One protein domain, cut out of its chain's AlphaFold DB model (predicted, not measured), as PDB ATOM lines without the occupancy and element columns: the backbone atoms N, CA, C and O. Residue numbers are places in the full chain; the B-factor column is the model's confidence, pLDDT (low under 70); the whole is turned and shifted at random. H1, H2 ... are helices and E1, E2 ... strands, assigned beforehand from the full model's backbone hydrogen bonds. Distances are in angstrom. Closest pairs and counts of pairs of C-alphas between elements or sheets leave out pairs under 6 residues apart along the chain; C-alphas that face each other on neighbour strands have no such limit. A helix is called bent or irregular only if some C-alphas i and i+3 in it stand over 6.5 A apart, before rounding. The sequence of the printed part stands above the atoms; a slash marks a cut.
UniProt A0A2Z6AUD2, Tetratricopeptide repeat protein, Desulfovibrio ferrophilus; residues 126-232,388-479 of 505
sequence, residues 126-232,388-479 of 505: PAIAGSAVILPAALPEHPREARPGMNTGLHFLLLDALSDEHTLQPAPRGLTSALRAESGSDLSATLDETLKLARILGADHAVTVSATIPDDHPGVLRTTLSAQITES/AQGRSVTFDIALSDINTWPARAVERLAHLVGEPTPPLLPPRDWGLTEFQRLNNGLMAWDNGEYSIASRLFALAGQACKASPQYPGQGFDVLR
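Overview. This is residues 126 to 232 and 388 to 479 of the 505 residues of the protein "Tetratricopeptide repeat protein" of Desulfovibrio ferrophilus (UniProt A0A2Z6AUD2). A twisted sheet of four strands curls round helix H4, with H1 beside H4 on the same face and H3 covering part of the other face. A helical hairpin, H5 and H6, packs on H1 away from the sheet, and H2 only grazes the sheet. The printed part has 199 residues with six named helices and four named strands, in the order E1 H1 H2 H3 E2 E3 E4 H4 H5 H6. The sheet is mixed, in the order E1 E2 E3 E4, and the class is mixed, helices and strands. The whole is compact, with a radius of gyration of the C-alphas of 16.3 A and spans of 45 by 44 by 36 A.

Along the chain. Find C-alpha 128 at (146.441, 110.909, 124.184); there E1 begins, residues 128 to 136, bending by 50 degrees at residue 131. Next come H1, residues 151 to 164, H2, residues 173 to 183, and H3, residues 191 to 200. E2, residues 203 to 212, spans 26.7 A, and E3, residues 220 to 229, spans 29.7 A. Beyond the cut, E4, residues 391 to 398, leads into H4, residues 399 to 417, 26.0 A long with a kink of 54 degrees near residue 406. H5 is residues 432 to 446; H6, residues 450 to 464, ends at C-alpha 464 (133.903, 87.436, 115.945). H4 and H6 are irregular: C-alphas 400 and 403 are 8.0 A apart, C-alphas 459 and 462 9.0 A.

Arrangement. E1 and E2 are parallel, with N 135 and O 207 at 2.9 A, and with H1, H2 and H3 between them form a strand-helix-strand unit. The hairpin E2 and E3 is antiparallel, with N 208 and O 226 at 2.9 A; E3 and E4 are antiparallel, with N 223 and O 395 at 2.8 A. H1 and H4 on one face and H3 on the other make three layers. H1's height over the sheet is 9.3 A, H3's 7.9 A. H1 touches H4 at a steep tilt of 61 degrees, closest at C-alphas 158 and 406, 5.5 A. H5 touches H1 about perpendicular, at 86 degrees, with C-alphas 153 and 439 closest, 4.2 A. H5 and H6 touch, C-alphas 441 and 453 closest at 4.0 A. In H2, H3 and H5 every O i to N i+4 pair is within hydrogen-bond range; in H1 9 of 10, H4 10 of 15, H6 8 of 11.

Size, cuts and confidence. Look for the farthest C-alphas, Asp 216 and Arg 479, 47.4 A apart. Residues 233 to 387 are not printed; C-alphas 232 and 388 are 9.3 A apart. The links E1 to H1 and H4 to H5 are long. pLDDT is under 70 at residues 139 to 149 and 185 to 189.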
ATOM      1  N   PRO A 126     151.746 111.200 128.692       81.44
ATOM      2  CA  PRO A 126     150.926 112.324 128.272       81.44
ATOM      3  C   PRO A 126     149.554 111.813 127.827       81.44
ATOM      4  O   PRO A 126     149.457 110.770 127.181       81.44
ATOM      5  N   ALA A 127     148.504 112.563 128.158       82.56
ATOM      6  CA  ALA A 127     147.156 112.240 127.717       82.56
ATOM      7  C   ALA A 127     147.087 112.227 126.177       82.56
ATOM      8  O   ALA A 127     147.471 113.198 125.516       82.56
ATOM      9  N   ILE A 128     146.629 111.115 125.613       84.50
ATOM     10  CA  ILE A 128     146.441 110.909 124.184       84.50
ATOM     11  C   ILE A 128     145.013 111.333 123.859       84.50
ATOM     12  O   ILE A 128     144.050 110.652 124.225       84.50
ATOM     13  N   ALA A 129     144.883 112.452 123.149       80.19
ATOM     14  CA  ALA A 129     143.586 113.011 122.798       80.19
ATOM     15  C   ALA A 129     142.686 111.974 122.102       80.19
ATOM     16  O   ALA A 129     143.109 111.333 121.139       80.19
ATOM     17  N   GLY A 130     141.451 111.814 122.583       85.38
ATOM     18  CA  GLY A 130     140.466 110.903 121.981       85.38
ATOM     19  C   GLY A 130     140.705 109.414 122.260       85.38
ATOM     20  O   GLY A 130     140.056 108.560 121.661       85.38
ATOM     21  N   SER A 131     141.609 109.070 123.174       91.56
ATOM     22  CA  SER A 131     141.781 107.687 123.620       91.56
ATOM     23  C   SER A 131     140.888 107.354 124.821       91.56
ATOM     24  O   SER A 131     140.498 108.227 125.606       91.56
ATOM     25  N   ALA A 132     140.545 106.078 124.979       93.69
ATOM     26  CA  ALA A 132     139.750 105.610 126.109       93.69
ATOM     27  C   ALA A 132     140.242 104.268 126.636       93.69
ATOM     28  O   ALA A 132     140.563 103.364 125.872       93.69
ATOM     29  N   VAL A 133     140.222 104.094 127.952       93.19
ATOM     30  CA  VAL A 133     140.258 102.764 128.559       93.19
ATOM     31  C   VAL A 133     138.832 102.355 128.840       93.19
ATOM     32  O   VAL A 133     138.128 103.021 129.594       93.19
ATOM     33  N   ILE A 134     138.424 101.254 128.224       91.50
ATOM     34  CA  ILE A 134     137.119 100.649 128.442       91.50
ATOM     35  C   ILE A 134     137.342  99.392 129.267       91.50
ATOM     36  O   ILE A 134     138.235  98.604 128.956       91.50
ATOM     37  N   LEU A 135     136.565  99.225 130.331       88.19
ATOM     38  CA  LEU A 135     136.564  98.013 131.136       88.19
ATOM     39  C   LEU A 135     135.129  97.505 131.329       88.19
ATOM     40  O   LEU A 135     134.192  98.302 131.449       88.19
ATOM     41  N   PRO A 136     134.934  96.177 131.367       83.31
ATOM     42  CA  PRO A 136     133.666  95.613 131.798       83.31
ATOM     43  C   PRO A 136     133.485  95.978 133.269       83.31
ATOM     44  O   PRO A 136     134.393  95.723 134.049       83.31
ATOM     45  N   ALA A 137     132.358  96.577 133.648       74.56
ATOM     46  CA  ALA A 137     132.071  96.915 135.035       74.56
ATOM     47  C   ALA A 137     132.071  95.653 135.907       74.56
ATOM     48  O   ALA A 137     131.711  94.561 135.445       74.56
ATOM     49  N   ALA A 138     132.458  95.817 137.173       70.38
ATOM     50  CA  ALA A 138     132.376  94.745 138.151       70.38
ATOM     51  C   ALA A 138     130.926  94.267 138.207       70.38
ATOM     52  O   ALA A 138     129.997  95.078 138.244       70.38
ATOM     53  N   LEU A 139     130.730  92.948 138.181       60.59
ATOM     54  CA  LEU A 139     129.421  92.398 138.501       60.59
ATOM     55  C   LEU A 139     129.062  92.859 139.924       60.59
ATOM     56  O   LEU A 139     129.952  92.869 140.779       60.59
ATOM     57  N   PRO A 140     127.809  93.269 140.183       61.12
ATOM     58  CA  PRO A 140     127.387  93.593 141.539       61.12
ATOM     59  C   PRO A 140     127.701  92.409 142.462       61.12
ATOM     60  O   PRO A 140     127.547  91.254 142.065       61.12
ATOM     61  N   GLU A 141     128.151  92.694 143.689       54.22
ATOM     62  CA  GLU A 141     128.597  91.680 144.663       54.22
ATOM     63  C   GLU A 141     127.517  90.635 144.994       54.22
ATOM     64  O   GLU A 141     127.820  89.582 145.554       54.22
ATOM     65  N   HIS A 142     126.257  90.892 144.634       58.59
ATOM     66  CA  HIS A 142     125.146  89.970 144.814       58.59
ATOM     67  C   HIS A 142     125.140  88.859 143.742       58.59
ATOM     68  O   HIS A 142     124.750  89.097 142.595       58.59
ATOM     69  N   PRO A 143     125.447  87.595 144.114       55.72
ATOM     70  CA  PRO A 143     125.575  86.477 143.168       55.72
ATOM     71  C   PRO A 143     124.266  86.085 142.470       55.72
ATOM     72  O   PRO A 143     124.274  85.246 141.575       55.72
ATOM     73  N   ARG A 144     123.127  86.627 142.922       57.44
ATOM     74  CA  ARG A 144     121.793  86.300 142.397       57.44
ATOM     75  C   ARG A 144     121.395  87.144 141.185       57.44
ATOM     76  O   ARG A 144     120.589  86.675 140.394       57.44
ATOM     77  N   GLU A 145     121.975  88.331 141.023       53.50
ATOM     78  CA  GLU A 145     121.624  89.279 139.947       53.50
ATOM     79  C   GLU A 145     122.631  89.244 138.791       53.50
ATOM     80  O   GLU A 145     122.317  89.517 137.632       53.50
ATOM     81  N   ALA A 146     123.867  88.860 139.092       52.75
ATOM     82  CA  ALA A 146     124.915  88.708 138.109       52.75
ATOM     83  C   ALA A 146     124.788  87.348 137.413       52.75
ATOM     84  O   ALA A 146     125.264  86.346 137.937       52.75
ATOM     85  N   ARG A 147     124.214  87.291 136.201       58.91
ATOM     86  CA  ARG A 147     124.540  86.175 135.297       58.91
ATOM     87  C   ARG A 147     126.026  86.311 134.946       58.91
ATOM     88  O   ARG A 147     126.378  87.250 134.227       58.91
ATOM     89  N   PRO A 148     126.908  85.424 135.441       55.50
ATOM     90  CA  PRO A 148     128.318  85.513 135.120       55.50
ATOM     91  C   PRO A 148     128.454  85.249 133.624       55.50
ATOM     92  O   PRO A 148     127.976  84.237 133.115       55.50
ATOM     93  N   GLY A 149     129.040  86.191 132.895       66.69
ATOM     94  CA  GLY A 149     129.350  85.952 131.497       66.69
ATOM     95  C   GLY A 149     129.370  87.204 130.656       66.69
ATOM     96  O   GLY A 149     130.444  87.583 130.230       66.69
ATOM     97  N   MET A 150     128.224  87.839 130.396       82.69
ATOM     98  CA  MET A 150     128.038  88.638 129.170       82.69
ATOM     99  C   MET A 150     128.947  89.870 129.023       82.69
ATOM    100  O   MET A 150     129.216  90.294 127.899       82.69
ATOM    101  N   ASN A 151     129.449  90.436 130.123       85.81
ATOM    102  CA  ASN A 151     130.226  91.679 130.086       85.81
ATOM    103  C   ASN A 151     131.507  91.559 129.247       85.81
ATOM    104  O   ASN A 151     131.887  92.524 128.587       85.81
ATOM    105  N   THR A 152     132.162  90.393 129.222       88.38
ATOM    106  CA  THR A 152     133.410  90.204 128.463       88.38
ATOM    107  C   THR A 152     133.162  90.256 126.956       88.38
ATOM    108  O   THR A 152     133.904  90.923 126.231       88.38
ATOM    109  N   GLY A 153     132.101  89.592 126.486       91.12
ATOM    110  CA  GLY A 153     131.660  89.608 125.094       91.12
ATOM    111  C   GLY A 153     131.209  90.994 124.648       91.12
ATOM    112  O   GLY A 153     131.662  91.472 123.612       91.12
ATOM    113  N   LEU A 154     130.380  91.673 125.448       92.25
ATOM    114  CA  LEU A 154     129.935  93.041 125.152       92.25
ATOM    115  C   LEU A 154     131.113  94.018 125.107       92.25
ATOM    116  O   LEU A 154     131.225  94.811 124.177       92.25
ATOM    117  N   HIS A 155     132.036  93.923 126.067       91.75
ATOM    118  CA  HIS A 155     133.255  94.725 126.068       91.75
ATOM    119  C   HIS A 155     134.070  94.507 124.786       91.75
ATOM    120  O   HIS A 155     134.441  95.477 124.132       91.75
ATOM    121  N   PHE A 156     134.305  93.255 124.384       91.88
ATOM    122  CA  PHE A 156     135.024  92.953 123.145       91.88
ATOM    123  C   PHE A 156     134.320  93.516 121.906       91.88
ATOM    124  O   PHE A 156     134.969  94.148 121.078       91.88
ATOM    125  N   LEU A 157     133.003  93.334 121.795       92.62
ATOM    126  CA  LEU A 157     132.227  93.855 120.670       92.62
ATOM    127  C   LEU A 157     132.241  95.385 120.604       92.62
ATOM    128  O   LEU A 157     132.269  95.941 119.510       92.62
ATOM    129  N   LEU A 158     132.244  96.064 121.754       92.88
ATOM    130  CA  LEU A 158     132.380  97.517 121.804       92.88
ATOM    131  C   LEU A 158     133.765  97.961 121.327       92.88
ATOM    132  O   LEU A 158     133.859  98.881 120.523       92.88
ATOM    133  N   LEU A 159     134.836  97.303 121.782       92.31
ATOM    134  CA  LEU A 159     136.197  97.604 121.327       92.31
ATOM    135  C   LEU A 159     136.360  97.391 119.816       92.31
ATOM    136  O   LEU A 159     136.977  98.217 119.144       92.31
ATOM    137  N   ASP A 160     135.802  96.299 119.291       90.88
ATOM    138  CA  ASP A 160     135.799  95.979 117.861       90.88
ATOM    139  C   ASP A 160     135.043  97.052 117.063       90.88
ATOM    140  O   ASP A 160     135.582  97.606 116.110       90.88
ATOM    141  N   ALA A 161     133.844  97.434 117.511       90.88
ATOM    142  CA  ALA A 161     133.043  98.467 116.857       90.88
ATOM    143  C   ALA A 161     133.695  99.862 116.898       90.88
ATOM    144  O   ALA A 161     133.597 100.612 115.933       90.88
ATOM    145  N   LEU A 162     134.388 100.218 117.986       90.69
ATOM    146  CA  LEU A 162     135.106 101.496 118.088       90.69
ATOM    147  C   LEU A 162     136.372 101.540 117.231       90.69
ATOM    148  O   LEU A 162     136.740 102.606 116.741       90.69
ATOM    149  N   SER A 163     137.033 100.396 117.039       86.38
ATOM    150  CA  SER A 163     138.242 100.310 116.213       86.38
ATOM    151  C   SER A 163     137.960 100.628 114.738       86.38
ATOM    152  O   SER A 163     138.847 101.140 114.055       86.38
ATOM    153  N   ASP A 164     136.730 100.381 114.275       81.94
ATOM    154  CA  ASP A 164     136.284 100.672 112.908       81.94
ATOM    155  C   ASP A 164     135.951 102.173 112.689       81.94
ATOM    156  O   ASP A 164     136.053 102.663 111.567       81.94
ATOM    157  N   GLU A 165     135.595 102.932 113.737       71.44
ATOM    158  CA  GLU A 165     134.918 104.244 113.611       71.44
ATOM    159  C   GLU A 165     135.804 105.487 113.845       71.44
ATOM    160  O   GLU A 165     135.310 106.612 113.821       71.44
ATOM    161  N   HIS A 166     137.116 105.330 114.059       71.88
ATOM    162  CA  HIS A 166     138.136 106.397 114.212       71.88
ATOM    163  C   HIS A 166     137.890 107.519 115.258       71.88
ATOM    164  O   HIS A 166     138.794 108.321 115.489       71.88
ATOM    165  N   THR A 167     136.720 107.603 115.896       77.31
ATOM    166  CA  THR A 167     136.324 108.700 116.800       77.31
ATOM    167  C   THR A 167     136.918 108.559 118.196       77.31
ATOM    168  O   THR A 167     137.415 109.529 118.759       77.31
ATOM    169  N   LEU A 168     136.906 107.343 118.739       89.00
ATOM    170  CA  LEU A 168     137.497 107.009 120.027       89.00
ATOM    171  C   LEU A 168     138.503 105.883 119.813       89.00
ATOM    172  O   LEU A 168     138.166 104.864 119.218       89.00
ATOM    173  N   GLN A 169     139.729 106.050 120.303       91.25
ATOM    174  CA  GLN A 169     140.770 105.029 120.212       91.25
ATOM    175  C   GLN A 169     140.807 104.227 121.514       91.25
ATOM    176  O   GLN A 169     141.430 104.669 122.488       91.25
ATOM    177  N   PRO A 170     140.121 103.073 121.596       93.81
ATOM    178  CA  PRO A 170     140.164 102.298 122.812       93.81
ATOM    179  C   PRO A 170     141.553 101.678 123.010       93.81
ATOM    180  O   PRO A 170     142.186 101.198 122.067       93.81
ATOM    181  N   ALA A 171     142.015 101.632 124.257       92.19
ATOM    182  CA  ALA A 171     143.204 100.882 124.619       92.19
ATOM    183  C   ALA A 171     143.005  99.399 124.245       92.19
ATOM    184  O   ALA A 171     141.948  98.831 124.543       92.19
ATOM    185  N   PRO A 172     144.001  98.738 123.622       91.69
ATOM    186  CA  PRO A 172     143.859  97.344 123.231       91.69
ATOM    187  C   PRO A 172     143.511  96.460 124.430       91.69
ATOM    188  O   PRO A 172     144.203  96.499 125.448       91.69
ATOM    189  N   ARG A 173     142.500  95.594 124.280       90.38
ATOM    190  CA  ARG A 173     142.069  94.646 125.327       90.38
ATOM    191  C   ARG A 173     143.232  93.868 125.939       90.38
ATOM    192  O   ARG A 173     143.291  93.675 127.142       90.38
ATOM    193  N   GLY A 174     144.159  93.397 125.104       89.69
ATOM    194  CA  GLY A 174     145.310  92.631 125.580       89.69
ATOM    195  C   GLY A 174     146.243  93.451 126.475       89.69
ATOM    196  O   GLY A 174     146.757  92.914 127.450       89.69
ATOM    197  N   LEU A 175     146.408  94.749 126.195       91.69
ATOM    198  CA  LEU A 175     147.205  95.658 127.021       91.69
ATOM    199  C   LEU A 175     146.511  95.966 128.347       91.69
ATOM    200  O   LEU A 175     147.156  95.917 129.391       91.69
ATOM    201  N   THR A 176     145.202  96.235 128.326       90.62
ATOM    202  CA  THR A 176     144.442  96.483 129.559       90.62
ATOM    203  C   THR A 176     144.396  95.236 130.440       90.62
ATOM    204  O   THR A 176     144.675  95.335 131.634       90.62
ATOM    205  N   SER A 177     144.155  94.050 129.871       87.56
ATOM    206  CA  SER A 177     144.241  92.777 130.600       87.56
ATOM    207  C   SER A 177     145.637  92.534 131.179       87.56
ATOM    208  O   SER A 177     145.756  92.138 132.336       87.56
ATOM    209  N   ALA A 178     146.698  92.808 130.415       90.19
ATOM    210  CA  ALA A 178     148.063  92.628 130.893       90.19
ATOM    211  C   ALA A 178     148.432  93.594 132.031       90.19
ATOM    212  O   ALA A 178     149.039  93.170 133.008       90.19
ATOM    213  N   LEU A 179     148.018  94.863 131.957       90.75
ATOM    214  CA  LEU A 179     148.189  95.824 133.053       90.75
ATOM    215  C   LEU A 179     147.469  95.383 134.324       90.75
ATOM    216  O   LEU A 179     148.012  95.525 135.420       90.75
ATOM    217  N   ARG A 180     146.267  94.811 134.191       88.38
ATOM    218  CA  ARG A 180     145.547  94.250 135.338       88.38
ATOM    219  C   ARG A 180     146.323  93.098 135.968       88.38
ATOM    220  O   ARG A 180     146.554  93.127 137.168       88.38
ATOM    221  N   ALA A 181     146.807  92.158 135.159       87.69
ATOM    222  CA  ALA A 181     147.608  91.040 135.651       87.69
ATOM    223  C   ALA A 181     148.922  91.494 136.324       87.69
ATOM    224  O   ALA A 181     149.280  90.985 137.380       87.69
ATOM    225  N   GLU A 182     149.633  92.464 135.742       89.94
ATOM    226  CA  GLU A 182     150.931  92.948 136.244       89.94
ATOM    227  C   GLU A 182     150.827  93.895 137.448       89.94
ATOM    228  O   GLU A 182     151.773  94.024 138.225       89.94
ATOM    229  N   SER A 183     149.693  94.574 137.623       87.94
ATOM    230  CA  SER A 183     149.476  95.439 138.788       87.94
ATOM    231  C   SER A 183     149.240  94.649 140.079       87.94
ATOM    232  O   SER A 183     149.349  95.230 141.157       87.94
ATOM    233  N   GLY A 184     148.945  93.344 139.992       81.69
ATOM    234  CA  GLY A 184     148.710  92.460 141.143       81.69
ATOM    235  C   GLY A 184     147.457  92.801 141.955       81.69
ATOM    236  O   GLY A 184     147.105  92.085 142.886       81.69
ATOM    237  N   SER A 185     146.777  93.890 141.613       64.69
ATOM    238  CA  SER A 185     145.469  94.217 142.138       64.69
ATOM    239  C   SER A 185     144.444  93.280 141.515       64.69
ATOM    240  O   SER A 185     144.349  93.193 140.286       64.69
ATOM    241  N   ASP A 186     143.637  92.642 142.367       59.75
ATOM    242  CA  ASP A 186     142.270  92.251 142.027       59.75
ATOM    243  C   ASP A 186     141.552  93.539 141.660       59.75
ATOM    244  O   ASP A 186     140.903  94.161 142.498       59.75
ATOM    245  N   LEU A 187     141.794  94.019 140.438       55.62
ATOM    246  CA  LEU A 187     141.215  95.259 139.990       55.62
ATOM    247  C   LEU A 187     139.730  94.981 139.802       55.62
ATOM    248  O   LEU A 187     139.300  94.519 138.733       55.62
ATOM    249  N   SER A 188     138.986  95.145 140.894       55.84
ATOM    250  CA  SER A 188     137.545  95.192 140.932       55.84
ATOM    251  C   SER A 188     137.156  96.252 139.920       55.84
ATOM    252  O   SER A 188     137.632  97.371 139.988       55.84
ATOM    253  N   ALA A 189     136.359  95.931 138.907       66.12
ATOM    254  CA  ALA A 189     136.050  96.893 137.852       66.12
ATOM    255  C   ALA A 189     135.100  98.024 138.314       66.12
ATOM    256  O   ALA A 189     133.988  98.208 137.819       66.12
ATOM    257  N   THR A 190     135.571  98.776 139.299       81.12
ATOM    258  CA  THR A 190     135.093 100.040 139.797       81.12
ATOM    259  C   THR A 190     135.596 101.139 138.873       81.12
ATOM    260  O   THR A 190     136.591 101.024 138.140       81.12
ATOM    261  N   LEU A 191     134.873 102.247 138.902       81.69
ATOM    262  CA  LEU A 191     135.182 103.401 138.082       81.69
ATOM    263  C   LEU A 191     136.524 104.038 138.477       81.69
ATOM    264  O   LEU A 191     137.290 104.419 137.597       81.69
ATOM    265  N   ASP A 192     136.861 104.056 139.769       86.31
ATOM    266  CA  ASP A 192     138.122 104.607 140.283       86.31
ATOM    267  C   ASP A 192     139.351 103.845 139.782       86.31
ATOM    268  O   ASP A 192     140.386 104.435 139.470       86.31
ATOM    269  N   GLU A 193     139.256 102.526 139.681       86.56
ATOM    270  CA  GLU A 193     140.335 101.704 139.148       86.56
ATOM    271  C   GLU A 193     140.467 101.830 137.635       86.56
ATOM    272  O   GLU A 193     141.579 101.951 137.116       86.56
ATOM    273  N   THR A 194     139.333 101.895 136.933       88.62
ATOM    274  CA  THR A 194     139.305 102.217 135.502       88.62
ATOM    275  C   THR A 194     139.967 103.574 135.257       88.62
ATOM    276  O   THR A 194     140.771 103.714 134.341       88.62
ATOM    277  N   LEU A 195     139.705 104.555 136.126       91.00
ATOM    278  CA  LEU A 195     140.310 105.883 136.085       91.00
ATOM    279  C   LEU A 195     141.820 105.850 136.352       91.00
ATOM    280  O   LEU A 195     142.576 106.535 135.663       91.00
ATOM    281  N   LYS A 196     142.280 105.045 137.318       91.31
ATOM    282  CA  LYS A 196     143.715 104.829 137.573       91.31
ATOM    283  C   LYS A 196     144.404 104.212 136.357       91.31
ATOM    284  O   LYS A 196     145.410 104.753 135.907       91.31
ATOM    285  N   LEU A 197     143.848 103.141 135.792       91.31
ATOM    286  CA  LEU A 197     144.389 102.497 134.592       91.31
ATOM    287  C   LEU A 197     144.407 103.441 133.391       91.31
ATOM    288  O   LEU A 197     145.401 103.505 132.675       91.31
ATOM    289  N   ALA A 198     143.337 104.210 133.200       92.88
ATOM    290  CA  ALA A 198     143.257 105.212 132.152       92.88
ATOM    291  C   ALA A 198     144.348 106.281 132.311       92.88
ATOM    292  O   ALA A 198     145.027 106.592 131.341       92.88
ATOM    293  N   ARG A 199     144.609 106.774 133.528       92.44
ATOM    294  CA  ARG A 199     145.722 107.707 133.793       92.44
ATOM    295  C   ARG A 199     147.091 107.092 133.511       92.44
ATOM    296  O   ARG A 199     147.932 107.754 132.917       92.44
ATOM    297  N   ILE A 200     147.303 105.841 133.918       91.25
ATOM    298  CA  ILE A 200     148.549 105.099 133.673       91.25
ATOM    299  C   ILE A 200     148.806 104.954 132.166       91.25
ATOM    300  O   ILE A 200     149.927 105.145 131.707       91.25
ATOM    301  N   LEU A 201     147.755 104.677 131.392       91.06
ATOM    302  CA  LEU A 201     147.811 104.539 129.937       91.06
ATOM    303  C   LEU A 201     147.836 105.873 129.176       91.06
ATOM    304  O   LEU A 201     147.893 105.859 127.948       91.06
ATOM    305  N   GLY A 202     147.744 107.010 129.871       91.19
ATOM    306  CA  GLY A 202     147.565 108.308 129.224       91.19
ATOM    307  C   GLY A 202     146.261 108.391 128.425       91.19
ATOM    308  O   GLY A 202     146.194 109.120 127.446       91.19
ATOM    309  N   ALA A 203     145.227 107.631 128.785       93.25
ATOM    310  CA  ALA A 203     143.944 107.711 128.108       93.25
ATOM    311  C   ALA A 203     143.174 108.976 128.508       93.25
ATOM    312  O   ALA A 203     143.248 109.385 129.662       93.25
ATOM    313  N   ASP A 204     142.397 109.576 127.604       92.19
ATOM    314  CA  ASP A 204     141.564 110.750 127.927       92.19
ATOM    315  C   ASP A 204     140.340 110.376 128.779       92.19
ATOM    316  O   ASP A 204     139.911 111.136 129.656       92.19
ATOM    317  N   HIS A 205     139.773 109.198 128.511       94.81
ATOM    318  CA  HIS A 205     138.527 108.739 129.114       94.81
ATOM    319  C   HIS A 205     138.694 107.380 129.798       94.81
ATOM    320  O   HIS A 205     139.355 106.475 129.289       94.81
ATOM    321  N   ALA A 206     138.037 107.232 130.940       95.12
ATOM    322  CA  ALA A 206     137.814 105.975 131.635       95.12
ATOM    323  C   ALA A 206     136.343 105.598 131.463       95.12
ATOM    324  O   ALA A 206     135.469 106.361 131.872       95.12
ATOM    325  N   VAL A 207     136.066 104.457 130.838       94.75
ATOM    326  CA  VAL A 207     134.710 104.017 130.505       94.75
ATOM    327  C   VAL A 207     134.445 102.660 131.139       94.75
ATOM    328  O   VAL A 207     135.209 101.717 130.949       94.75
ATOM    329  N   THR A 208     133.332 102.542 131.852       93.19
ATOM    330  CA  THR A 208     132.842 101.265 132.375       93.19
ATOM    331  C   THR A 208     131.562 100.863 131.663       93.19
ATOM    332  O   THR A 208     130.673 101.695 131.467       93.19
ATOM    333  N   VAL A 209     131.454  99.581 131.320       92.31
ATOM    334  CA  VAL A 209     130.269  98.998 130.679       92.31
ATOM    335  C   VAL A 209     129.649  97.969 131.611       92.31
ATOM    336  O   VAL A 209     130.258  96.930 131.851       92.31
ATOM    337  N   SER A 210     128.446  98.228 132.120       90.25
ATOM    338  CA  SER A 210     127.657  97.221 132.832       90.25
ATOM    339  C   SER A 210     126.472  96.792 131.983       90.25
ATOM    340  O   SER A 210     125.843  97.611 131.313       90.25
ATOM    341  N   ALA A 211     126.164  95.499 132.006       91.00
ATOM    342  CA  ALA A 211     124.959  94.977 131.396       91.00
ATOM    343  C   ALA A 211     124.261  94.014 132.354       91.00
ATOM    344  O   ALA A 211     124.894  93.150 132.961       91.00
ATOM    345  N   THR A 212     122.951  94.177 132.493       91.31
ATOM    346  CA  THR A 212     122.096  93.349 133.341       91.31
ATOM    347  C   THR A 212     120.842  92.951 132.573       91.31
ATOM    348  O   THR A 212     120.430  93.622 131.626       91.31
ATOM    349  N   ILE A 213     120.247  91.822 132.951       90.88
ATOM    350  CA  ILE A 213     118.927  91.413 132.467       90.88
ATOM    351  C   ILE A 213     117.972  91.670 133.632       90.88
ATOM    352  O   ILE A 213     118.075  90.951 134.624       90.88
ATOM    353  N   PRO A 214     117.122  92.707 133.567       91.81
ATOM    354  CA  PRO A 214     116.199  93.025 134.648       91.81
ATOM    355  C   PRO A 214     115.227  91.866 134.925       91.81
ATOM    356  O   PRO A 214     114.727  91.243 133.985       91.81
ATOM    357  N   ASP A 215     114.933  91.590 136.199       89.88
ATOM    358  CA  ASP A 215     114.029  90.499 136.602       89.88
ATOM    359  C   ASP A 215     112.594  90.696 136.083       89.88
ATOM    360  O   ASP A 215     111.892  89.730 135.779       89.88
ATOM    361  N   ASP A 216     112.166  91.952 135.937       93.88
ATOM    362  CA  ASP A 216     110.871  92.347 135.379       93.88
ATOM    363  C   ASP A 216     110.793  92.169 133.852       93.88
ATOM    364  O   ASP A 216     109.699  92.058 133.290       93.88
ATOM    365  N   HIS A 217     111.941  92.072 133.171       94.31
ATOM    366  CA  HIS A 217     112.036  91.990 131.715       94.31
ATOM    367  C   HIS A 217     113.135  91.010 131.251       94.31
ATOM    368  O   HIS A 217     114.131  91.426 130.652       94.31
ATOM    369  N   PRO A 218     112.946  89.682 131.407       91.44
ATOM    370  CA  PRO A 218     113.978  88.671 131.131       91.44
ATOM    371  C   PRO A 218     114.420  88.575 129.659       91.44
ATOM    372  O   PRO A 218     115.408  87.911 129.347       91.44
ATOM    373  N   GLY A 219     113.685  89.215 128.744       93.88
ATOM    374  CA  GLY A 219     114.014  89.325 127.322       93.88
ATOM    375  C   GLY A 219     114.803  90.581 126.948       93.88
ATOM    376  O   GLY A 219     115.052  90.786 125.763       93.88
ATOM    377  N   VAL A 220     115.166  91.433 127.912       95.31
ATOM    378  CA  VAL A 220     115.803  92.735 127.678       95.31
ATOM    379  C   VAL A 220     117.181  92.778 128.335       95.31
ATOM    380  O   VAL A 220     117.345  92.437 129.501       95.31
ATOM    381  N   LEU A 221     118.177  93.229 127.579       94.31
ATOM    382  CA  LEU A 221     119.509  93.568 128.058       94.31
ATOM    383  C   LEU A 221     119.566  95.070 128.345       94.31
ATOM    384  O   LEU A 221     119.588  95.886 127.417       94.31
ATOM    385  N   ARG A 222     119.616  95.434 129.627       95.25
ATOM    386  CA  ARG A 222     119.846  96.804 130.082       95.25
ATOM    387  C   ARG A 222     121.339  97.055 130.174       95.25
ATOM    388  O   ARG A 222     122.037  96.373 130.914       95.25
ATOM    389  N   THR A 223     121.833  98.029 129.423       94.81
ATOM    390  CA  THR A 223     123.250  98.409 129.418       94.81
ATOM    391  C   THR A 223     123.412  99.811 129.970       94.81
ATOM    392  O   THR A 223     122.736 100.730 129.512       94.81
ATOM    393  N   THR A 224     124.344  99.990 130.902       94.94
ATOM    394  CA  THR A 224     124.772 101.302 131.387       94.94
ATOM    395  C   THR A 224     126.228 101.534 131.005       94.94
ATOM    396  O   THR A 224     127.120 100.752 131.336       94.94
ATOM    397  N   LEU A 225     126.466 102.631 130.291       95.31
ATOM    398  CA  LEU A 225     127.796 103.137 129.982       95.31
ATOM    399  C   LEU A 225     128.065 104.328 130.889       95.31
ATOM    400  O   LEU A 225     127.285 105.281 130.885       95.31
ATOM    401  N   SER A 226     129.173 104.295 131.620       94.88
ATOM    402  CA  SER A 226     129.625 105.424 132.434       94.88
ATOM    403  C   SER A 226     131.007 105.856 131.977       94.88
ATOM    404  O   SER A 226     131.877 105.010 131.795       94.88
ATOM    405  N   ALA A 227     131.211 107.157 131.790       95.19
ATOM    406  CA  ALA A 227     132.483 107.729 131.374       95.19
ATOM    407  C   ALA A 227     132.946 108.815 132.345       95.19
ATOM    408  O   ALA A 227     132.180 109.697 132.747       95.19
ATOM    409  N   GLN A 228     134.235 108.790 132.656       95.00
ATOM    410  CA  GLN A 228     134.947 109.826 133.388       95.00
ATOM    411  C   GLN A 228     136.166 110.296 132.605       95.00
ATOM    412  O   GLN A 228     136.711 109.573 131.777       95.00
ATOM    413  N   ILE A 229     136.589 111.526 132.879       93.81
ATOM    414  CA  ILE A 229     137.808 112.100 132.311       93.81
ATOM    415  C   ILE A 229     138.971 111.819 133.253       93.81
ATOM    416  O   ILE A 229     138.839 111.963 134.468       93.81
ATOM    417  N   THR A 230     140.106 111.408 132.703       92.38
ATOM    418  CA  THR A 230     141.313 111.116 133.494       92.38
ATOM    419  C   THR A 230     141.976 112.377 134.022       92.38
ATOM    420  O   THR A 230     142.485 112.400 135.151       92.38
ATOM    421  N   GLU A 231     141.938 113.418 133.195       88.00
ATOM    422  CA  GLU A 231     142.474 114.741 133.448       88.00
ATOM    423  C   GLU A 231     141.670 115.464 134.535       88.00
ATOM    424  O   GLU A 231     140.442 115.369 134.604       88.00
ATOM    425  N   SER A 232     142.360 116.228 135.387       87.56
ATOM    426  CA  SER A 232     141.674 117.114 136.327       87.56
ATOM    427  C   SER A 232     140.843 118.149 135.563       87.56
ATOM    428  O   SER A 232     141.203 118.558 134.458       87.56
ATOM    429  N   ALA A 388     131.651 116.416 137.619       86.00
ATOM    430  CA  ALA A 388     132.688 115.816 138.467       86.00
ATOM    431  C   ALA A 388     132.502 114.300 138.671       86.00
ATOM    432  O   ALA A 388     133.479 113.571 138.788       86.00
ATOM    433  N   GLN A 389     131.253 113.827 138.666       88.88
ATOM    434  CA  GLN A 389     130.911 112.410 138.826       88.88
ATOM    435  C   GLN A 389     131.077 111.591 137.533       88.88
ATOM    436  O   GLN A 389     130.978 110.365 137.559       88.88
ATOM    437  N   GLY A 390     131.359 112.241 136.403       93.00
ATOM    438  CA  GLY A 390     131.253 111.621 135.089       93.00
ATOM    439  C   GLY A 390     129.837 111.663 134.534       93.00
ATOM    440  O   GLY A 390     128.915 112.223 135.130       93.00
ATOM    441  N   ARG A 391     129.674 111.107 133.340       95.12
ATOM    442  CA  ARG A 391     128.380 110.987 132.670       95.12
ATOM    443  C   ARG A 391     128.012 109.518 132.594       95.12
ATOM    444  O   ARG A 391     128.891 108.686 132.383       95.12
ATOM    445  N   SER A 392     126.726 109.217 132.686       95.75
ATOM    446  CA  SER A 392     126.203 107.873 132.464       95.75
ATOM    447  C   SER A 392     125.027 107.901 131.500       95.75
ATOM    448  O   SER A 392     124.228 108.837 131.512       95.75
ATOM    449  N   VAL A 393     124.897 106.856 130.693       96.44
ATOM    450  CA  VAL A 393     123.744 106.633 129.821       96.44
ATOM    451  C   VAL A 393     123.311 105.181 129.929       96.44
ATOM    452  O   VAL A 393     124.141 104.275 129.882       96.44
ATOM    453  N   THR A 394     122.005 104.972 130.076       96.94
ATOM    454  CA  THR A 394     121.396 103.643 130.133       96.94
ATOM    455  C   THR A 394     120.503 103.451 128.920       96.94
ATOM    456  O   THR A 394     119.782 104.369 128.526       96.94
ATOM    457  N   PHE A 395     120.554 102.268 128.322       97.31
ATOM    458  CA  PHE A 395     119.676 101.887 127.225       97.31
ATOM    459  C   PHE A 395     119.337 100.400 127.284       97.31
ATOM    460  O   PHE A 395     120.126  99.584 127.761       97.31
ATOM    461  N   ASP A 396     118.171 100.071 126.742       97.00
ATOM    462  CA  ASP A 396     117.615  98.725 126.733       97.00
ATOM    463  C   ASP A 396     117.595  98.184 125.289       97.00
ATOM    464  O   ASP A 396     117.304  98.911 124.329       97.00
ATOM    465  N   ILE A 397     117.932  96.904 125.121       96.56
ATOM    466  CA  ILE A 397     117.858  96.180 123.840       96.56
ATOM    467  C   ILE A 397     117.202  94.824 124.082       96.56
ATOM    468  O   ILE A 397     117.529  94.151 125.056       96.56
ATOM    469  N   ALA A 398     116.299  94.396 123.203       96.56
ATOM    470  CA  ALA A 398     115.782  93.032 123.248       96.56
ATOM    471  C   ALA A 398     116.918  92.024 122.987       96.56
ATOM    472  O   ALA A 398     117.736  92.221 122.095       96.56
ATOM    473  N   LEU A 399     116.971  90.912 123.722       94.12
ATOM    474  CA  LEU A 399     117.994  89.877 123.522       94.12
ATOM    475  C   LEU A 399     117.937  89.248 122.120       94.12
ATOM    476  O   LEU A 399     118.955  88.746 121.646       94.12
ATOM    477  N   SER A 400     116.781  89.300 121.449       94.31
ATOM    478  CA  SER A 400     116.636  88.929 120.033       94.31
ATOM    479  C   SER A 400     117.427  89.840 119.092       94.31
ATOM    480  O   SER A 400     117.849  89.393 118.033       94.31
ATOM    481  N   ASP A 401     117.671  91.085 119.507       95.75
ATOM    482  CA  ASP A 401     118.284  92.151 118.712       95.75
ATOM    483  C   ASP A 401     119.698  92.471 119.219       95.75
ATOM    484  O   ASP A 401     120.228  93.566 119.003       95.75
ATOM    485  N   ILE A 402     120.322  91.536 119.945       94.50
ATOM    486  CA  ILE A 402     121.644  91.721 120.560       94.50
ATOM    487  C   ILE A 402     122.728  92.071 119.528       94.50
ATOM    488  O   ILE A 402     123.689  92.766 119.848       94.50
ATOM    489  N   ASN A 403     122.536  91.695 118.265       93.50
ATOM    490  CA  ASN A 403     123.394  92.074 117.144       93.50
ATOM    491  C   ASN A 403     123.417  93.573 116.814       93.50
ATOM    492  O   ASN A 403     124.355  94.040 116.168       93.50
ATOM    493  N   THR A 404     122.415  94.333 117.260       95.06
ATOM    494  CA  THR A 404     122.367  95.800 117.143       95.06
ATOM    495  C   THR A 404     123.075  96.499 118.305       95.06
ATOM    496  O   THR A 404     123.318  97.708 118.247       95.06
ATOM    497  N   TRP A 405     123.434  95.755 119.360       95.38
ATOM    498  CA  TRP A 405     124.048  96.305 120.564       95.38
ATOM    499  C   TRP A 405     125.330  97.100 120.300       95.38
ATOM    500  O   TRP A 405     125.413  98.209 120.825       95.38
ATOM    501  N   PRO A 406     126.293  96.642 119.470       94.19
ATOM    502  CA  PRO A 406     127.535  97.387 119.265       94.19
ATOM    503  C   PRO A 406     127.288  98.772 118.653       94.19
ATOM    504  O   PRO A 406     127.829  99.758 119.142       94.19
ATOM    505  N   ALA A 407     126.407  98.858 117.650       93.25
ATOM    506  CA  ALA A 407     126.037 100.117 117.004       93.25
ATOM    507  C   ALA A 407     125.437 101.108 118.012       93.25
ATOM    508  O   ALA A 407     125.881 102.253 118.110       93.25
ATOM    509  N   ARG A 408     124.475 100.642 118.824       94.94
ATOM    510  CA  ARG A 408     123.852 101.469 119.865       94.94
ATOM    511  C   ARG A 408     124.853 101.865 120.948       94.94
ATOM    512  O   ARG A 408     124.855 103.010 121.379       94.94
ATOM    513  N   ALA A 409     125.715 100.952 121.391       95.00
ATOM    514  CA  ALA A 409     126.709 101.241 122.418       95.00
ATOM    515  C   ALA A 409     127.710 102.311 121.952       95.00
ATOM    516  O   ALA A 409     127.992 103.238 122.709       95.00
ATOM    517  N   VAL A 410     128.185 102.234 120.704       94.50
ATOM    518  CA  VAL A 410     129.073 103.242 120.103       94.50
ATOM    519  C   VAL A 410     128.376 104.600 119.981       94.50
ATOM    520  O   VAL A 410     128.939 105.606 120.405       94.50
ATOM    521  N   GLU A 411     127.138 104.638 119.479       94.31
ATOM    522  CA  GLU A 411     126.335 105.868 119.382       94.31
ATOM    523  C   GLU A 411     126.187 106.548 120.754       94.31
ATOM    524  O   GLU A 411     126.453 107.743 120.921       94.31
ATOM    525  N   ARG A 412     125.793 105.766 121.768       95.69
ATOM    526  CA  ARG A 412     125.605 106.254 123.137       95.69
ATOM    527  C   ARG A 412     126.919 106.693 123.765       95.69
ATOM    528  O   ARG A 412     126.929 107.712 124.454       95.69
ATOM    529  N   LEU A 413     128.012 105.972 123.517       94.69
ATOM    530  CA  LEU A 413     129.331 106.333 124.018       94.69
ATOM    531  C   LEU A 413     129.840 107.632 123.389       94.69
ATOM    532  O   LEU A 413     130.297 108.494 124.132       94.69
ATOM    533  N   ALA A 414     129.706 107.811 122.070       92.38
ATOM    534  CA  ALA A 414     130.099 109.039 121.375       92.38
ATOM    535  C   ALA A 414     129.384 110.264 121.968       92.38
ATOM    536  O   ALA A 414     130.031 111.232 122.374       92.38
ATOM    537  N   HIS A 415     128.065 110.166 122.163       91.88
ATOM    538  CA  HIS A 415     127.292 111.206 122.843       91.88
ATOM    539  C   HIS A 415     127.779 111.448 124.284       91.88
ATOM    540  O   HIS A 415     127.868 112.591 124.738       91.88
ATOM    541  N   LEU A 416     128.121 110.380 125.013       92.75
ATOM    542  CA  LEU A 416     128.614 110.463 126.386       92.75
ATOM    543  C   LEU A 416     129.925 111.255 126.472       92.75
ATOM    544  O   LEU A 416     130.037 112.166 127.298       92.75
ATOM    545  N   VAL A 417     130.885 110.949 125.593       91.75
ATOM    546  CA  VAL A 417     132.201 111.607 125.551       91.75
ATOM    547  C   VAL A 417     132.193 112.962 124.835       91.75
ATOM    548  O   VAL A 417     133.144 113.730 124.970       91.75
ATOM    549  N   GLY A 418     131.086 113.320 124.179       87.88
ATOM    550  CA  GLY A 418     130.959 114.564 123.417       87.88
ATOM    551  C   GLY A 418     131.688 114.522 122.072       87.88
ATOM    552  O   GLY A 418     132.068 115.572 121.557       87.88
ATOM    553  N   GLU A 419     131.892 113.321 121.534       86.50
ATOM    554  CA  GLU A 419     132.416 113.094 120.190       86.50
ATOM    555  C   GLU A 419     131.255 113.044 119.181       86.50
ATOM    556  O   GLU A 419     130.116 112.734 119.557       86.50
ATOM    557  N   PRO A 420     131.490 113.386 117.901       84.75
ATOM    558  CA  PRO A 420     130.453 113.313 116.883       84.75
ATOM    559  C   PRO A 420     129.930 111.881 116.762       84.75
ATOM    560  O   PRO A 420     130.707 110.929 116.733       84.75
ATOM    561  N   THR A 421     128.608 111.741 116.668       85.38
ATOM    562  CA  THR A 421     127.973 110.439 116.482       85.38
ATOM    563  C   THR A 421     128.456 109.820 115.167       85.38
ATOM    564  O   THR A 421     128.259 110.440 114.115       85.38
ATOM    565  N   PRO A 422     129.086 108.634 115.196       84.69
ATOM    566  CA  PRO A 422     129.453 107.938 113.972       84.69
ATOM    567  C   PRO A 422     128.198 107.520 113.190       84.69
ATOM    568  O   PRO A 422     127.101 107.460 113.762       84.69
ATOM    569  N   PRO A 423     128.315 107.248 111.879       86.38
ATOM    570  CA  PRO A 423     127.230 106.628 111.131       86.38
ATOM    571  C   PRO A 423     126.760 105.342 111.828       86.38
ATOM    572  O   PRO A 423     127.542 104.618 112.440       86.38
ATOM    573  N   LEU A 424     125.458 105.059 111.752       85.06
ATOM    574  CA  LEU A 424     124.903 103.844 112.342       85.06
ATOM    575  C   LEU A 424     125.531 102.616 111.677       85.06
ATOM    576  O   LEU A 424     125.337 102.383 110.482       85.06
ATOM    577  N   LEU A 425     126.249 101.819 112.470       83.88
ATOM    578  CA  LEU A 425     126.766 100.531 112.026       83.88
ATOM    579  C   LEU A 425     125.588  99.610 111.667       83.88
ATOM    580  O   LEU A 425     124.625  99.522 112.440       83.88
ATOM    581  N   PRO A 426     125.639  98.908 110.520       88.00
ATOM    582  CA  PRO A 426     124.596  97.960 110.168       88.00
ATOM    583  C   PRO A 426     124.529  96.832 111.211       88.00
ATOM    584  O   PRO A 426     125.558  96.465 111.794       88.00
ATOM    585  N   PRO A 427     123.334  96.258 111.451       87.75
ATOM    586  CA  PRO A 427     123.212  95.080 112.294       87.75
ATOM    587  C   PRO A 427     124.075  93.952 111.729       87.75
ATOM    588  O   PRO A 427     124.181  93.772 110.514       87.75
ATOM    589  N   ARG A 428     124.707  93.198 112.623       86.62
ATOM    590  CA  ARG A 428     125.538  92.052 112.249       86.62
ATOM    591  C   ARG A 428     124.697  90.770 112.201       86.62
ATOM    592  O   ARG A 428     123.681  90.666 112.879       86.62
ATOM    593  N   ASP A 429     125.116  89.787 111.417       90.44
ATOM    594  CA  ASP A 429     124.372  88.534 111.234       90.44
ATOM    595  C   ASP A 429     124.791  87.477 112.278       90.44
ATOM    596  O   ASP A 429     125.541  86.542 111.997       90.44
ATOM    597  N   TRP A 430     124.400  87.688 113.540       93.00
ATOM    598  CA  TRP A 430     124.608  86.735 114.641       93.00
ATOM    599  C   TRP A 430     123.517  86.844 115.711       93.00
ATOM    600  O   TRP A 430     122.925  87.902 115.895       93.00
ATOM    601  N   GLY A 431     123.249  85.754 116.433       93.00
ATOM    602  CA  GLY A 431     122.241  85.697 117.489       93.00
ATOM    603  C   GLY A 431     122.829  85.565 118.896       93.00
ATOM    604  O   GLY A 431     124.037  85.661 119.135       93.00
ATOM    605  N   LEU A 432     121.944  85.314 119.866       92.81
ATOM    606  CA  LEU A 432     122.317  85.145 121.275       92.81
ATOM    607  C   LEU A 432     123.264  83.951 121.499       92.81
ATOM    608  O   LEU A 432     124.144  84.020 122.356       92.81
ATOM    609  N   THR A 433     123.109  82.865 120.739       94.06
ATOM    610  CA  THR A 433     123.941  81.660 120.872       94.06
ATOM    611  C   THR A 433     125.380  81.911 120.424       94.06
ATOM    612  O   THR A 433     126.317  81.546 121.136       94.06
ATOM    613  N   GLU A 434     125.582  82.566 119.280       94.62
ATOM    614  CA  GLU A 434     126.903  82.965 118.785       94.62
ATOM    615  C   GLU A 434     127.580  83.930 119.762       94.62
ATOM    616  O   GLU A 434     128.758  83.766 120.089       94.62
ATOM    617  N   PHE A 435     126.817  84.884 120.303       92.94
ATOM    618  CA  PHE A 435     127.301  85.808 121.322       92.94
ATOM    619  C   PHE A 435     127.763  85.090 122.602       92.94
ATOM    620  O   PHE A 435     128.840  85.377 123.122       92.94
ATOM    621  N   GLN A 436     126.995  84.117 123.101       92.56
ATOM    622  CA  GLN A 436     127.390  83.322 124.270       92.56
ATOM    623  C   GLN A 436     128.680  82.529 124.016       92.56
ATOM    624  O   GLN A 436     129.539  82.451 124.894       92.56
ATOM    625  N   ARG A 437     128.851  81.976 122.809       94.50
ATOM    626  CA  ARG A 437     130.086  81.278 122.414       94.50
ATOM    627  C   ARG A 437     131.280  82.222 122.379       94.50
ATOM    628  O   ARG A 437     132.314  81.885 122.949       94.50
ATOM    629  N   LEU A 438     131.123  83.408 121.785       93.31
ATOM    630  CA  LEU A 438     132.141  84.460 121.806       93.31
ATOM    631  C   LEU A 438     132.538  84.796 123.245       93.31
ATOM    632  O   LEU A 438     133.719  84.809 123.583       93.31
ATOM    633  N   ASN A 439     131.544  85.024 124.098       92.12
ATOM    634  CA  ASN A 439     131.763  85.381 125.486       92.12
ATOM    635  C   ASN A 439     132.559  84.312 126.250       92.12
ATOM    636  O   ASN A 439     133.565  84.618 126.889       92.12
ATOM    637  N   ASN A 440     132.139  83.052 126.139       92.44
ATOM    638  CA  ASN A 440     132.822  81.931 126.778       92.44
ATOM    639  C   ASN A 440     134.235  81.740 126.208       92.44
ATOM    640  O   ASN A 440     135.163  81.443 126.956       92.44
ATOM    641  N   GLY A 441     134.417  81.960 124.901       92.75
ATOM    642  CA  GLY A 441     135.727  81.921 124.256       92.75
ATOM    643  C   GLY A 441     136.680  82.981 124.805       92.75
ATOM    644  O   GLY A 441     137.840  82.683 125.072       92.75
ATOM    645  N   LEU A 442     136.192  84.200 125.048       90.94
ATOM    646  CA  LEU A 442     136.987  85.279 125.644       90.94
ATOM    647  C   LEU A 442     137.352  85.002 127.107       90.94
ATOM    648  O   LEU A 442     138.455  85.338 127.525       90.94
ATOM    649  N   MET A 443     136.455  84.380 127.875       89.31
ATOM    650  CA  MET A 443     136.761  83.960 129.248       89.31
ATOM    651  C   MET A 443     137.832  82.864 129.271       89.31
ATOM    652  O   MET A 443     138.814  82.989 129.998       89.31
ATOM    653  N   ALA A 444     137.691  81.835 128.429       90.31
ATOM    654  CA  ALA A 444     138.712  80.799 128.266       90.31
ATOM    655  C   ALA A 444     140.062  81.410 127.848       90.31
ATOM    656  O   ALA A 444     141.110  81.042 128.374       90.31
ATOM    657  N   TRP A 445     140.042  82.400 126.951       89.12
ATOM    658  CA  TRP A 445     141.239  83.121 126.520       89.12
ATOM    659  C   TRP A 445     141.943  83.845 127.672       89.12
ATOM    660  O   TRP A 445     143.165  83.758 127.791       89.12
ATOM    661  N   ASP A 446     141.193  84.553 128.521       85.44
ATOM    662  CA  ASP A 446     141.758  85.268 129.673       85.44
ATOM    663  C   ASP A 446     142.334  84.313 130.725       85.44
ATOM    664  O   ASP A 446     143.325  84.646 131.371       85.44
ATOM    665  N   ASN A 447     141.770  83.109 130.835       85.44
ATOM    666  CA  ASN A 447     142.269  82.042 131.703       85.44
ATOM    667  C   ASN A 447     143.483  81.291 131.117       85.44
ATOM    668  O   ASN A 447     143.995  80.369 131.747       85.44
ATOM    669  N   GLY A 448     143.946  81.646 129.912       85.44
ATOM    670  CA  GLY A 448     145.039  80.948 129.226       85.44
ATOM    671  C   GLY A 448     144.634  79.618 128.574       85.44
ATOM    672  O   GLY A 448     145.480  78.900 128.044       85.44
ATOM    673  N   GLU A 449     143.342  79.288 128.542       90.06
ATOM    674  CA  GLU A 449     142.784  78.090 127.902       90.06
ATOM    675  C   GLU A 449     142.609  78.305 126.388       90.06
ATOM    676  O   GLU A 449     141.519  78.196 125.816       90.06
ATOM    677  N   TYR A 450     143.703  78.643 125.706       89.31
ATOM    678  CA  TYR A 450     143.669  79.128 124.327       89.31
ATOM    679  C   TYR A 450     143.053  78.135 123.323       89.31
ATOM    680  O   TYR A 450     142.444  78.553 122.338       89.31
ATOM    681  N   SER A 451     143.175  76.825 123.558       88.00
ATOM    682  CA  SER A 451     142.610  75.789 122.679       88.00
ATOM    683  C   SER A 451     141.081  75.734 122.765       88.00
ATOM    684  O   SER A 451     140.401  75.612 121.741       88.00
ATOM    685  N   ILE A 452     140.532  75.889 123.973       92.31
ATOM    686  CA  ILE A 452     139.091  75.997 124.224       92.31
ATOM    687  C   ILE A 452     138.572  77.304 123.620       92.31
ATOM    688  O   ILE A 452     137.595  77.284 122.868       92.31
ATOM    689  N   ALA A 453     139.277  78.413 123.866       92.12
ATOM    690  CA  ALA A 453     138.955  79.717 123.297       92.12
ATOM    691  C   ALA A 453     138.873  79.672 121.765       92.12
ATOM    692  O   ALA A 453     137.863  80.068 121.187       92.12
ATOM    693  N   SER A 454     139.890  79.104 121.107       90.00
ATOM    694  CA  SER A 454     139.940  78.983 119.646       90.00
ATOM    695  C   SER A 454     138.754  78.198 119.082       90.00
ATOM    696  O   SER A 454     138.188  78.593 118.062       90.00
ATOM    697  N   ARG A 455     138.352  77.099 119.733       92.75
ATOM    698  CA  ARG A 455     137.183  76.311 119.312       92.75
ATOM    699  C   ARG A 455     135.891  77.111 119.464       92.75
ATOM    700  O   ARG A 455     135.041  77.079 118.578       92.75
ATOM    701  N   LEU A 456     135.739  77.827 120.574       94.62
ATOM    702  CA  LEU A 456     134.561  78.650 120.839       94.62
ATOM    703  C   LEU A 456     134.455  79.835 119.872       94.62
ATOM    704  O   LEU A 456     133.355  80.115 119.404       94.62
ATOM    705  N   PHE A 457     135.572  80.467 119.500       93.62
ATOM    706  CA  PHE A 457     135.590  81.517 118.477       93.62
ATOM    707  C   PHE A 457     135.178  80.994 117.101       93.62
ATOM    708  O   PHE A 457     134.335  81.611 116.454       93.62
ATOM    709  N   ALA A 458     135.671  79.820 116.693       91.44
ATOM    710  CA  ALA A 458     135.245  79.191 115.442       91.44
ATOM    711  C   ALA A 458     133.726  78.933 115.413       91.44
ATOM    712  O   ALA A 458     133.071  79.170 114.402       91.44
ATOM    713  N   LEU A 459     133.146  78.507 116.542       93.75
ATOM    714  CA  LEU A 459     131.702  78.288 116.674       93.75
ATOM    715  C   LEU A 459     130.885  79.583 116.815       93.75
ATOM    716  O   LEU A 459     129.674  79.552 116.594       93.75
ATOM    717  N   ALA A 460     131.501  80.693 117.227       93.06
ATOM    718  CA  ALA A 460     130.855  82.004 117.300       93.06
ATOM    719  C   ALA A 460     130.683  82.646 115.911       93.06
ATOM    720  O   ALA A 460     129.871  83.557 115.750       93.06
ATOM    721  N   GLY A 461     131.422  82.167 114.902       90.19
ATOM    722  CA  GLY A 461     131.276  82.586 113.511       90.19
ATOM    723  C   GLY A 461     131.390  84.102 113.339       90.19
ATOM    724  O   GLY A 461     132.349  84.731 113.788       90.19
ATOM    725  N   GLN A 462     130.383  84.706 112.703       85.19
ATOM    726  CA  GLN A 462     130.382  86.132 112.359       85.19
ATOM    727  C   GLN A 462     130.304  87.083 113.564       85.19
ATOM    728  O   GLN A 462     130.615  88.268 113.420       85.19
ATOM    729  N   ALA A 463     129.960  86.596 114.764       82.94
ATOM    730  CA  ALA A 463     130.050  87.410 115.978       82.94
ATOM    731  C   ALA A 463     131.491  87.870 116.260       82.94
ATOM    732  O   ALA A 463     131.695  88.862 116.958       82.94
ATOM    733  N   CYS A 464     132.492  87.188 115.693       79.69
ATOM    734  CA  CYS A 464     133.903  87.436 115.945       79.69
ATOM    735  C   CYS A 464     134.694  87.719 114.653       79.69
ATOM    736  O   CYS A 464     135.592  86.959 114.283       79.69
ATOM    737  N   LYS A 465     134.381  88.842 113.979       78.69
ATOM    738  CA  LYS A 465     135.056  89.309 112.743       78.69
ATOM    739  C   LYS A 465     136.588  89.296 112.872       78.69
ATOM    740  O   LYS A 465     137.275  88.881 111.945       78.69
ATOM    741  N   ALA A 466     137.105  89.698 114.034       75.44
ATOM    742  CA  ALA A 466     138.525  89.694 114.374       75.44
ATOM    743  C   ALA A 466     138.812  88.761 115.564       75.44
ATOM    744  O   ALA A 466     139.235  89.205 116.635       75.44
ATOM    745  N   SER A 467     138.558  87.458 115.394       72.50
ATOM    746  CA  SER A 467     138.852  86.457 116.427       72.50
ATOM    747  C   SER A 467     140.284  86.585 116.952       72.50
ATOM    748  O   SER A 467     141.217  86.634 116.141       72.50
ATOM    749  N   PRO A 468     140.496  86.625 118.287       79.12
ATOM    750  CA  PRO A 468     141.826  86.480 118.851       79.12
ATOM    751  C   PRO A 468     142.463  85.207 118.293       79.12
ATOM    752  O   PRO A 468     141.985  84.095 118.511       79.12
ATOM    753  N   GLN A 469     143.510  85.386 117.499       83.44
ATOM    754  CA  GLN A 469     144.204  84.291 116.843       83.44
ATOM    755  C   GLN A 469     144.942  83.452 117.890       83.44
ATOM    756  O   GLN A 469     145.708  83.988 118.686       83.44
ATOM    757  N   TYR A 470     144.702  82.141 117.890       85.81
ATOM    758  CA  TYR A 470     145.325  81.179 118.799       85.81
ATOM    759  C   TYR A 470     146.860  81.333 118.809       85.81
ATOM    760  O   TYR A 470     147.455  81.290 117.738       85.81
ATOM    761  N   PRO A 471     147.527  81.497 119.967       86.06
ATOM    762  CA  PRO A 471     148.978  81.690 120.022       86.06
ATOM    763  C   PRO A 471     149.791  80.398 119.826       86.06
ATOM    764  O   PRO A 471     151.019  80.448 119.816       86.06
ATOM    765  N   GLY A 472     149.127  79.250 119.657       85.69
ATOM    766  CA  GLY A 472     149.768  77.941 119.557       85.69
ATOM    767  C   GLY A 472     149.690  77.145 120.861       85.69
ATOM    768  O   GLY A 472     149.416  77.681 121.937       85.69
ATOM    769  N   GLN A 473     149.899  75.831 120.761       81.38
ATOM    770  CA  GLN A 473     149.920  74.943 121.925       81.38
ATOM    771  C   GLN A 473     151.187  75.181 122.752       81.38
ATOM    772  O   GLN A 473     152.262  75.380 122.197       81.38
ATOM    773  N   GLY A 474     151.062  75.156 124.081       81.56
ATOM    774  CA  GLY A 474     152.199  75.341 124.990       81.56
ATOM    775  C   GLY A 474     152.682  76.789 125.130       81.56
ATOM    776  O   GLY A 474     153.678  77.021 125.812       81.56
ATOM    777  N   PHE A 475     151.990  77.764 124.528       87.38
ATOM    778  CA  PHE A 475     152.274  79.177 124.761       87.38
ATOM    779  C   PHE A 475     151.911  79.563 126.199       87.38
ATOM    780  O   PHE A 475     150.741  79.575 126.577       87.38
ATOM    781  N   ASP A 476     152.931  79.912 126.977       88.50
ATOM    782  CA  ASP A 476     152.801  80.425 128.336       88.50
ATOM    783  C   ASP A 476     153.380  81.842 128.390       88.50
ATOM    784  O   ASP A 476     154.597  82.054 128.407       88.50
ATOM    785  N   VAL A 477     152.484  82.831 128.397       88.44
ATOM    786  CA  VAL A 477     152.862  84.246 128.426       88.44
ATOM    787  C   VAL A 477     153.624  84.617 129.702       88.44
ATOM    788  O   VAL A 477     154.499  85.478 129.634       88.44
ATOM    789  N   LEU A 478     153.316  83.991 130.848       86.75
ATOM    790  CA  LEU A 478     153.989  84.267 132.122       86.75
ATOM    791  C   LEU A 478     155.452  83.868 131.997       86.75
ATOM    792  O   LEU A 478     156.339  84.718 132.083       86.75
ATOM    793  N   ARG A 479     155.678  82.596 131.661       91.31
ATOM    794  CA  ARG A 479     157.017  82.040 131.490       91.31
ATOM    795  C   ARG A 479     157.834  82.825 130.469       91.31
ATOM    796  O   ARG A 479     158.974  83.165 130.753       91.31
TER     797      ARG A 479